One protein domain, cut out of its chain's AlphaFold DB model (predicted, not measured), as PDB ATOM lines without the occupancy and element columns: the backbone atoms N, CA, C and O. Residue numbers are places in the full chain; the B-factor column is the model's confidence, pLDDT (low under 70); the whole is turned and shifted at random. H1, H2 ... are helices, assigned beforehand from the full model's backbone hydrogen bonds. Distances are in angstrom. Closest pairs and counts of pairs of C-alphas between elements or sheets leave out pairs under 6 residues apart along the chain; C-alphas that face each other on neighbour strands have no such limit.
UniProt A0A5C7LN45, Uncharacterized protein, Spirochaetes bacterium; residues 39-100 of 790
ATOM      1  N   ALA A  39     -18.264  47.747 123.077       73.88
ATOM      2  CA  ALA A  39     -18.678  49.148 123.162       73.88
ATOM      3  C   ALA A  39     -17.808  50.081 122.297       73.88
ATOM      4  O   ALA A  39     -18.317  50.981 121.629       73.88
ATOM      5  N   ARG A  40     -16.487  49.852 122.275       76.81
ATOM      6  CA  ARG A  40     -15.543  50.606 121.439       76.81
ATOM      7  C   ARG A  40     -15.347  49.895 120.108       76.81
ATOM      8  O   ARG A  40     -14.607  48.915 120.024       76.81
ATOM      9  N   ARG A  41     -15.981  50.432 119.069       75.19
ATOM     10  CA  ARG A  41     -15.832  49.980 117.684       75.19
ATOM     11  C   ARG A  41     -15.371  51.123 116.792       75.19
ATOM     12  O   ARG A  41     -15.682  52.283 117.048       75.19
ATOM     13  N   SER A  42     -14.658  50.779 115.731       80.31
ATOM     14  CA  SER A  42     -14.292  51.705 114.664       80.31
ATOM     15  C   SER A  42     -14.795  51.147 113.341       80.31
ATOM     16  O   SER A  42     -14.595  49.973 113.039       80.31
ATOM     17  N   SER A  43     -15.420  52.004 112.535       80.31
ATOM     18  CA  SER A  43     -15.841  51.685 111.165       80.31
ATOM     19  C   SER A  43     -14.666  51.476 110.205       80.31
ATOM     20  O   SER A  43     -14.877  51.167 109.039       80.31
ATOM     21  N   TYR A  44     -13.436  51.663 110.683       82.19
ATOM     22  CA  TYR A  44     -12.212  51.534 109.898       82.19
ATOM     23  C   TYR A  44     -11.244  50.503 110.482       82.19
ATOM     24  O   TYR A  44     -10.194  50.259 109.897       82.19
ATOM     25  N   GLU A  45     -11.568  49.902 111.631       80.75
ATOM     26  CA  GLU A  45     -10.721  48.878 112.238       80.75
ATOM     27  C   GLU A  45     -10.922  47.534 111.536       80.75
ATOM     28  O   GLU A  45     -12.041  47.028 111.415       80.75
ATOM     29  N   LYS A  46      -9.812  46.966 111.071       80.19
ATOM     30  CA  LYS A  46      -9.742  45.749 110.260       80.19
ATOM     31  C   LYS A  46      -8.854  44.733 110.967       80.19
ATOM     32  O   LYS A  46      -7.961  45.109 111.724       80.19
ATOM     33  N   GLU A  47      -9.118  43.450 110.756       76.19
ATOM     34  CA  GLU A  47      -8.282  42.397 111.337       76.19
ATOM     35  C   GLU A  47      -6.991  42.266 110.531       76.19
ATOM     36  O   GLU A  47      -7.036  42.179 109.316       76.19
ATOM     37  N   VAL A  48      -5.828  42.223 111.172       71.00
ATOM     38  CA  VAL A  48      -4.567  42.014 110.433       71.00
ATOM     39  C   VAL A  48      -4.516  40.603 109.835       71.00
ATOM     40  O   VAL A  48      -4.040  40.410 108.720       71.00
ATOM     41  N   PHE A  49      -5.080  39.635 110.560       69.00
ATOM     42  CA  PHE A  49      -5.224  38.250 110.131       69.00
ATOM     43  C   PHE A  49      -6.702  37.976 109.826       69.00
ATOM     44  O   PHE A  49      -7.537  38.233 110.697       69.00
ATOM     45  N   PRO A  50      -7.063  37.464 108.636       61.28
ATOM     46  CA  PRO A  50      -8.437  37.055 108.381       61.28
ATOM     47  C   PRO A  50      -8.854  36.007 109.419       61.28
ATOM     48  O   PRO A  50      -8.159  35.016 109.641       61.28
ATOM     49  N   LEU A  51      -9.977  36.248 110.098       61.09
ATOM     50  CA  LEU A  51     -10.539  35.275 111.033       61.09
ATOM     51  C   LEU A  51     -10.940  34.040 110.222       61.09
ATOM     52  O   LEU A  51     -11.674  34.175 109.242       61.09
ATOM     53  N   SER A  52     -10.468  32.849 110.607       54.78
ATOM     54  CA  SER A  52     -10.920  31.623 109.953       54.78
ATOM     55  C   SER A  52     -12.418  31.488 110.195       54.78
ATOM     56  O   SER A  52     -12.866  31.243 111.317       54.78
ATOM     57  N   ILE A  53     -13.206  31.670 109.147       51.09
ATOM     58  CA  ILE A  53     -14.611  31.297 109.174       51.09
ATOM     59  C   ILE A  53     -14.635  29.771 109.317       51.09
ATOM     60  O   ILE A  53     -13.861  29.082 108.655       51.09
ATOM     61  N   PHE A  54     -15.519  29.220 110.150       48.75
ATOM     62  CA  PHE A  54     -15.728  27.768 110.309       48.75
ATOM     63  C   PHE A  54     -16.250  27.066 109.024       48.75
ATOM     64  O   PHE A  54     -16.802  25.972 109.075       48.75
ATOM     65  N   THR A  55     -16.070  27.673 107.850       44.12
ATOM     66  CA  THR A  55     -16.450  27.173 106.529       44.12
ATOM     67  C   THR A  55     -15.203  27.121 105.644       44.12
ATOM     68  O   THR A  55     -14.567  28.141 105.389       44.12
ATOM     69  N   GLY A  56     -14.839  25.906 105.223       42.09
ATOM     70  CA  GLY A  56     -13.518  25.501 104.731       42.09
ATOM     71  C   GLY A  56     -13.027  26.094 103.407       42.09
ATOM     72  O   GLY A  56     -12.815  25.362 102.445       42.09
ATOM     73  N   SER A  57     -12.745  27.390 103.363       45.09
ATOM     74  CA  SER A  57     -11.841  27.971 102.365       45.09
ATOM     75  C   SER A  57     -10.789  28.815 103.068       45.09
ATOM     76  O   SER A  57     -11.059  29.916 103.540       45.09
ATOM     77  N   TYR A  58      -9.584  28.254 103.172       43.59
ATOM     78  CA  TYR A  58      -8.407  28.950 103.673       43.59
ATOM     79  C   TYR A  58      -7.994  30.007 102.647       43.59
ATOM     80  O   TYR A  58      -7.545  29.684 101.550       43.59
ATOM     81  N   SER A  59      -8.192  31.274 102.992       52.69
ATOM     82  CA  SER A  59      -7.584  32.405 102.298       52.69
ATOM     83  C   SER A  59      -6.290  32.743 103.041       52.69
ATOM     84  O   SER A  59      -6.324  33.464 104.036       52.69
ATOM     85  N   ASP A  60      -5.162  32.215 102.564       52.56
ATOM     86  CA  ASP A  60      -3.820  32.443 103.134       52.56
ATOM     87  C   ASP A  60      -3.240  33.842 102.819       52.56
ATOM     88  O   ASP A  60      -2.116  34.161 103.218       52.56
ATOM     89  N   GLU A  61      -3.979  34.712 102.121       58.06
ATOM     90  CA  GLU A  61      -3.530  36.079 101.839       58.06
ATOM     91  C   GLU A  61      -3.591  36.958 103.097       58.06
ATOM     92  O   GLU A  61      -4.600  37.575 103.438       58.06
ATOM     93  N   ASN A  62      -2.464  37.015 103.804       69.12
ATOM     94  CA  ASN A  62      -2.247  37.878 104.956       69.12
ATOM     95  C   ASN A  62      -1.628  39.220 104.517       69.12
ATOM     96  O   ASN A  62      -0.521  39.271 103.976       69.12
ATOM     97  N   ILE A  63      -2.317  40.324 104.806       76.69
ATOM     98  CA  ILE A  63      -1.884  41.692 104.475       76.69
ATOM     99  C   ILE A  63      -0.563  42.065 105.166       76.69
ATOM    100  O   ILE A  63       0.219  42.846 104.618       76.69
ATOM    101  N   ASP A  64      -0.264  41.487 106.331       79.81
ATOM    102  CA  ASP A  64       1.015  41.705 107.010       79.81
ATOM    103  C   ASP A  64       2.181  41.013 106.294       79.81
ATOM    104  O   ASP A  64       3.278  41.563 106.253       79.81
ATOM    105  N   ILE A  65       1.941  39.875 105.627       79.75
ATOM    106  CA  ILE A  65       2.949  39.231 104.766       79.75
ATOM    107  C   ILE A  65       3.267  40.138 103.574       79.75
ATOM    108  O   ILE A  65       4.436  40.329 103.241       79.75
ATOM    109  N   VAL A  66       2.252  40.761 102.965       80.75
ATOM    110  CA  VAL A  66       2.442  41.720 101.862       80.75
ATOM    111  C   VAL A  66       3.209  42.956 102.340       80.75
ATOM    112  O   VAL A  66       4.151  43.393 101.677       80.75
ATOM    113  N   ARG A  67       2.872  43.492 103.523       85.69
ATOM    114  CA  ARG A  67       3.613  44.598 104.150       85.69
ATOM    115  C   ARG A  67       5.073  44.217 104.389       85.69
ATOM    116  O   ARG A  67       5.966  44.992 104.052       85.69
ATOM    117  N   GLN A  68       5.317  43.035 104.947       84.62
ATOM    118  CA  GLN A  68       6.655  42.555 105.267       84.62
ATOM    119  C   GLN A  68       7.484  42.313 103.996       84.62
ATOM    120  O   GLN A  68       8.620  42.770 103.918       84.62
ATOM    121  N   ALA A  69       6.887  41.754 102.941       83.44
ATOM    122  CA  ALA A  69       7.530  41.606 101.634       83.44
ATOM    123  C   ALA A  69       7.921  42.958 100.999       83.44
ATOM    124  O   ALA A  69       8.944  43.060 100.319       83.44
ATOM    125  N   ILE A  70       7.147  44.025 101.235       85.94
ATOM    126  CA  ILE A  70       7.511  45.390 100.821       85.94
ATOM    127  C   ILE A  70       8.691  45.917 101.640       85.94
ATOM    128  O   ILE A  70       9.578  46.563 101.074       85.94
ATOM    129  N   VAL A  71       8.710  45.667 102.953       86.56
ATOM    130  CA  VAL A  71       9.815  46.062 103.842       86.56
ATOM    131  C   VAL A  71      11.113  45.377 103.409       86.56
ATOM    132  O   VAL A  71      12.105  46.069 103.183       86.56
ATOM    133  N   ASP A  72      11.064  44.066 103.176       87.38
ATOM    134  CA  ASP A  72      12.228  43.227 102.862       87.38
ATOM    135  C   ASP A  72      12.690  43.342 101.397       87.38
ATOM    136  O   ASP A  72      13.792  42.924 101.042       87.38
ATOM    137  N   SER A  73      11.877  43.946 100.527       84.31
ATOM    138  CA  SER A  73      12.230  44.200  99.128       84.31
ATOM    139  C   SER A  73      13.431  45.145  98.998       84.31
ATOM    140  O   SER A  73      13.446  46.246  99.556       84.31
ATOM    141  N   SER A  74      14.412  44.766  98.179       87.44
ATOM    142  CA  SER A  74      15.579  45.588  97.823       87.44
ATOM    143  C   SER A  74      15.338  46.518  96.623       87.44
ATOM    144  O   SER A  74      16.261  47.193  96.166       87.44
ATOM    145  N   ALA A  75      14.109  46.573  96.096       84.06
ATOM    146  CA  ALA A  75      13.777  47.397  94.938       84.06
ATOM    147  C   ALA A  75      13.888  48.902  95.247       84.06
ATOM    148  O   ALA A  75      13.398  49.382  96.271       84.06
ATOM    149  N   SER A  76      14.468  49.661  94.312       81.88
ATOM    150  CA  SER A  76      14.599  51.124  94.392       81.88
ATOM    151  C   SER A  76      13.278  51.871  94.164       81.88
ATOM    152  O   SER A  76      13.120  52.991  94.645       81.88
ATOM    153  N   ASN A  77      12.306  51.254  93.481       86.69
ATOM    154  CA  ASN A  77      10.945  51.769  93.322       86.69
ATOM    155  C   ASN A  77       9.922  50.764  93.872       86.69
ATOM    156  O   ASN A  77       9.733  49.692  93.303       86.69
ATOM    157  N   LYS A  78       9.234  51.140  94.958       86.88
ATOM    158  CA  LYS A  78       8.209  50.322  95.633       86.88
ATOM    159  C   LYS A  78       6.776  50.823  95.405       86.88
ATOM    160  O   LYS A  78       5.849  50.297  96.013       86.88
ATOM    161  N   ALA A  79       6.567  51.825  94.544       87.38
ATOM    162  CA  ALA A  79       5.273  52.497  94.388       87.38
ATOM    163  C   ALA A  79       4.143  51.549  93.947       87.38
ATOM    164  O   ALA A  79       3.033  51.638  94.466       87.38
ATOM    165  N   GLY A  80       4.431  50.611  93.037       85.94
ATOM    166  CA  GLY A  80       3.463  49.595  92.611       85.94
ATOM    167  C   GLY A  80       3.065  48.648  93.745       85.94
ATOM    168  O   GLY A  80       1.881  48.422  93.962       85.94
ATOM    169  N   MET A  81       4.041  48.176  94.529       85.12
ATOM    170  CA  MET A  81       3.791  47.273  95.659       85.12
ATOM    171  C   MET A  81       3.021  47.972  96.790       85.12
ATOM    172  O   MET A  81       2.108  47.392  97.369       85.12
ATOM    173  N   LEU A  82       3.346  49.241  97.071       86.94
ATOM    174  CA  LEU A  82       2.606  50.084  98.015       86.94
ATOM    175  C   LEU A  82       1.156  50.298  97.573       86.94
ATOM    176  O   LEU A  82       0.262  50.263  98.413       86.94
ATOM    177  N   ARG A  83       0.916  50.492  96.271       88.31
ATOM    178  CA  ARG A  83      -0.439  50.627  95.728       88.31
ATOM    179  C   ARG A  83      -1.242  49.343  95.920       88.31
ATOM    180  O   ARG A  83      -2.329  49.417  96.469       88.31
ATOM    181  N   THR A  84      -0.669  48.184  95.588       84.81
ATOM    182  CA  THR A  84      -1.302  46.881  95.846       84.81
ATOM    183  C   THR A  84      -1.615  46.682  97.330       84.81
ATOM    184  O   THR A  84      -2.725  46.287  97.666       84.81
ATOM    185  N   TYR A  85      -0.681  47.011  98.229       85.88
ATOM    186  CA  TYR A  85      -0.919  46.929  99.673       85.88
ATOM    187  C   TYR A  85      -2.067  47.837 100.129       85.88
ATOM    188  O   TYR A  85      -2.950  47.387 100.853       85.88
ATOM    189  N   LEU A  86      -2.090  49.099  99.691       87.44
ATOM    190  CA  LEU A  86      -3.165  50.034 100.027       87.44
ATOM    191  C   LEU A  86      -4.513  49.596  99.443       87.44
ATOM    192  O   LEU A  86      -5.528  49.722 100.124       87.44
ATOM    193  N   ASP A  87      -4.529  49.051  98.227       86.94
ATOM    194  CA  ASP A  87      -5.736  48.514  97.598       86.94
ATOM    195  C   ASP A  87      -6.280  47.319  98.402       86.94
ATOM    196  O   ASP A  87      -7.471  47.297  98.710       86.94
ATOM    197  N   MET A  88      -5.413  46.399  98.852       82.06
ATOM    198  CA  MET A  88      -5.787  45.270  99.721       82.06
ATOM    199  C   MET A  88      -6.271  45.722 101.106       82.06
ATOM    200  O   MET A  88      -7.279  45.225 101.611       82.06
ATOM    201  N   VAL A  89      -5.590  46.695 101.723       83.19
ATOM    202  CA  VAL A  89      -6.026  47.297 102.994       83.19
ATOM    203  C   VAL A  89      -7.396  47.935 102.824       83.19
ATOM    204  O   VAL A  89      -8.238  47.783 103.702       83.19
ATOM    205  N   ASN A  90      -7.661  48.623 101.712       84.94
ATOM    206  CA  ASN A  90      -8.945  49.267 101.447       84.94
ATOM    207  C   ASN A  90     -10.061  48.253 101.163       84.94
ATOM    208  O   ASN A  90     -11.155  48.426 101.701       84.94
ATOM    209  N   SER A  91      -9.785  47.190 100.403       83.19
ATOM    210  CA  SER A  91     -10.760  46.140 100.080       83.19
ATOM    211  C   SER A  91     -11.102  45.236 101.263       83.19
ATOM    212  O   SER A  91     -12.147  44.593 101.257       83.19
ATOM    213  N   GLN A  92     -10.240  45.165 102.279       79.12
ATOM    214  CA  GLN A  92     -10.491  44.325 103.441       79.12
ATOM    215  C   GLN A  92     -11.698  44.817 104.258       79.12
ATOM    216  O   GLN A  92     -11.841  46.014 104.536       79.12
ATOM    217  N   SER A  93     -12.546  43.879 104.683       79.06
ATOM    218  CA  SER A  93     -13.702  44.144 105.539       79.06
ATOM    219  C   SER A  93     -13.297  44.592 106.947       79.06
ATOM    220  O   SER A  93     -12.264  44.188 107.482       79.06
ATOM    221  N   VAL A  94     -14.152  45.394 107.584       82.31
ATOM    222  CA  VAL A  94     -14.047  45.716 109.018       82.31
ATOM    223  C   VAL A  94     -14.052  44.457 109.891       82.31
ATOM    224  O   VAL A  94     -14.558  43.409 109.493       82.31
ATOM    225  N   SER A  95     -13.489  44.565 111.096       82.38
ATOM    226  CA  SER A  95     -13.364  43.451 112.044       82.38
ATOM    227  C   SER A  95     -14.712  42.804 112.376       82.38
ATOM    228  O   SER A  95     -15.499  43.347 113.149       82.38
ATOM    229  N   ALA A  96     -14.952  41.592 111.865       79.12
ATOM    230  CA  ALA A  96     -16.181  40.838 112.128       79.12
ATOM    231  C   ALA A  96     -16.369  40.496 113.619       79.12
ATOM    232  O   ALA A  96     -17.497  40.418 114.100       79.12
ATOM    233  N   ARG A  97     -15.272  40.345 114.376       80.19
ATOM    234  CA  ARG A  97     -15.300  40.129 115.831       80.19
ATOM    235  C   ARG A  97     -15.835  41.350 116.578       80.19
ATOM    236  O   ARG A  97     -16.639  41.198 117.488       80.19
ATOM    237  N   LYS A  98     -15.406  42.563 116.212       82.06
ATOM    238  CA  LYS A  98     -15.863  43.795 116.880       82.06
ATOM    239  C   LYS A  98     -17.255  44.252 116.448       82.06
ATOM    240  O   LYS A  98     -17.838  45.091 117.126       82.06
ATOM    241  N   GLN A  99     -17.774  43.682 115.361       83.06
ATOM    242  CA  GLN A  99     -19.145  43.878 114.889       83.06
ATOM    243  C   GLN A  99     -20.111  42.788 115.393       83.06
ATOM    244  O   GLN A  99     -21.239  42.722 114.921       83.06
ATOM    245  N   GLN A 100     -19.690  41.914 116.321       86.00
ATOM    246  CA  GLN A 100     -20.596  40.923 116.909       86.00
ATOM    247  C   GLN A 100     -21.695  41.615 117.716       86.00
ATOM    248  O   GLN A 100     -21.418  42.448 118.589       86.00
TER     249      GLN A 100
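Overview. This is residues 39 to 100 of the 790 residues of an uncharacterized protein of Spirochaetes bacterium (UniProt A0A5C7LN45). What is the picture? There is little regular structure: H2 and H1 lie side by side as a helical hairpin, and a long stretch without named elements, residues 39 to 62, wanders near the end where H1 begins and H2 ends. What is printed? The printed part has 62 residues with two named helices, H1 then H2, holding 23 residues, and no named strand: all helix, loose, radius of gyration of the C-alphas 14.0 A, spans 43 by 28 by 16 A.

Along the chain. Where is H2? It is residues 79 to 91, 18.2 A from first to last C-alpha, ending at C-alpha 91 (-10.760, 46.140, 100.080). Where is H1? It is residues 63 to 72, 14.3 A long, beginning at C-alpha 63 (-1.884, 41.692, 104.475).

Arrangement. Do H2 and H1 touch? They touch; their closest C-alphas, of Tyr 85 and Val 66, are 6.6 A apart. How do they run? This hairpin's helices run opposite ways at a shallow tilt of 15 degrees. In both, every O i to N i+4 pair is within hydrogen-bond range.

Size, cuts and confidence. How large is it? The C-alphas farthest apart, of Ala 39 and Ser 76, are 44.0 A apart. Is it continuous? The printed part has no cut, and the H1 to H2 link is short. Where is confidence low? Residues 49 to 62 have pLDDT under 70.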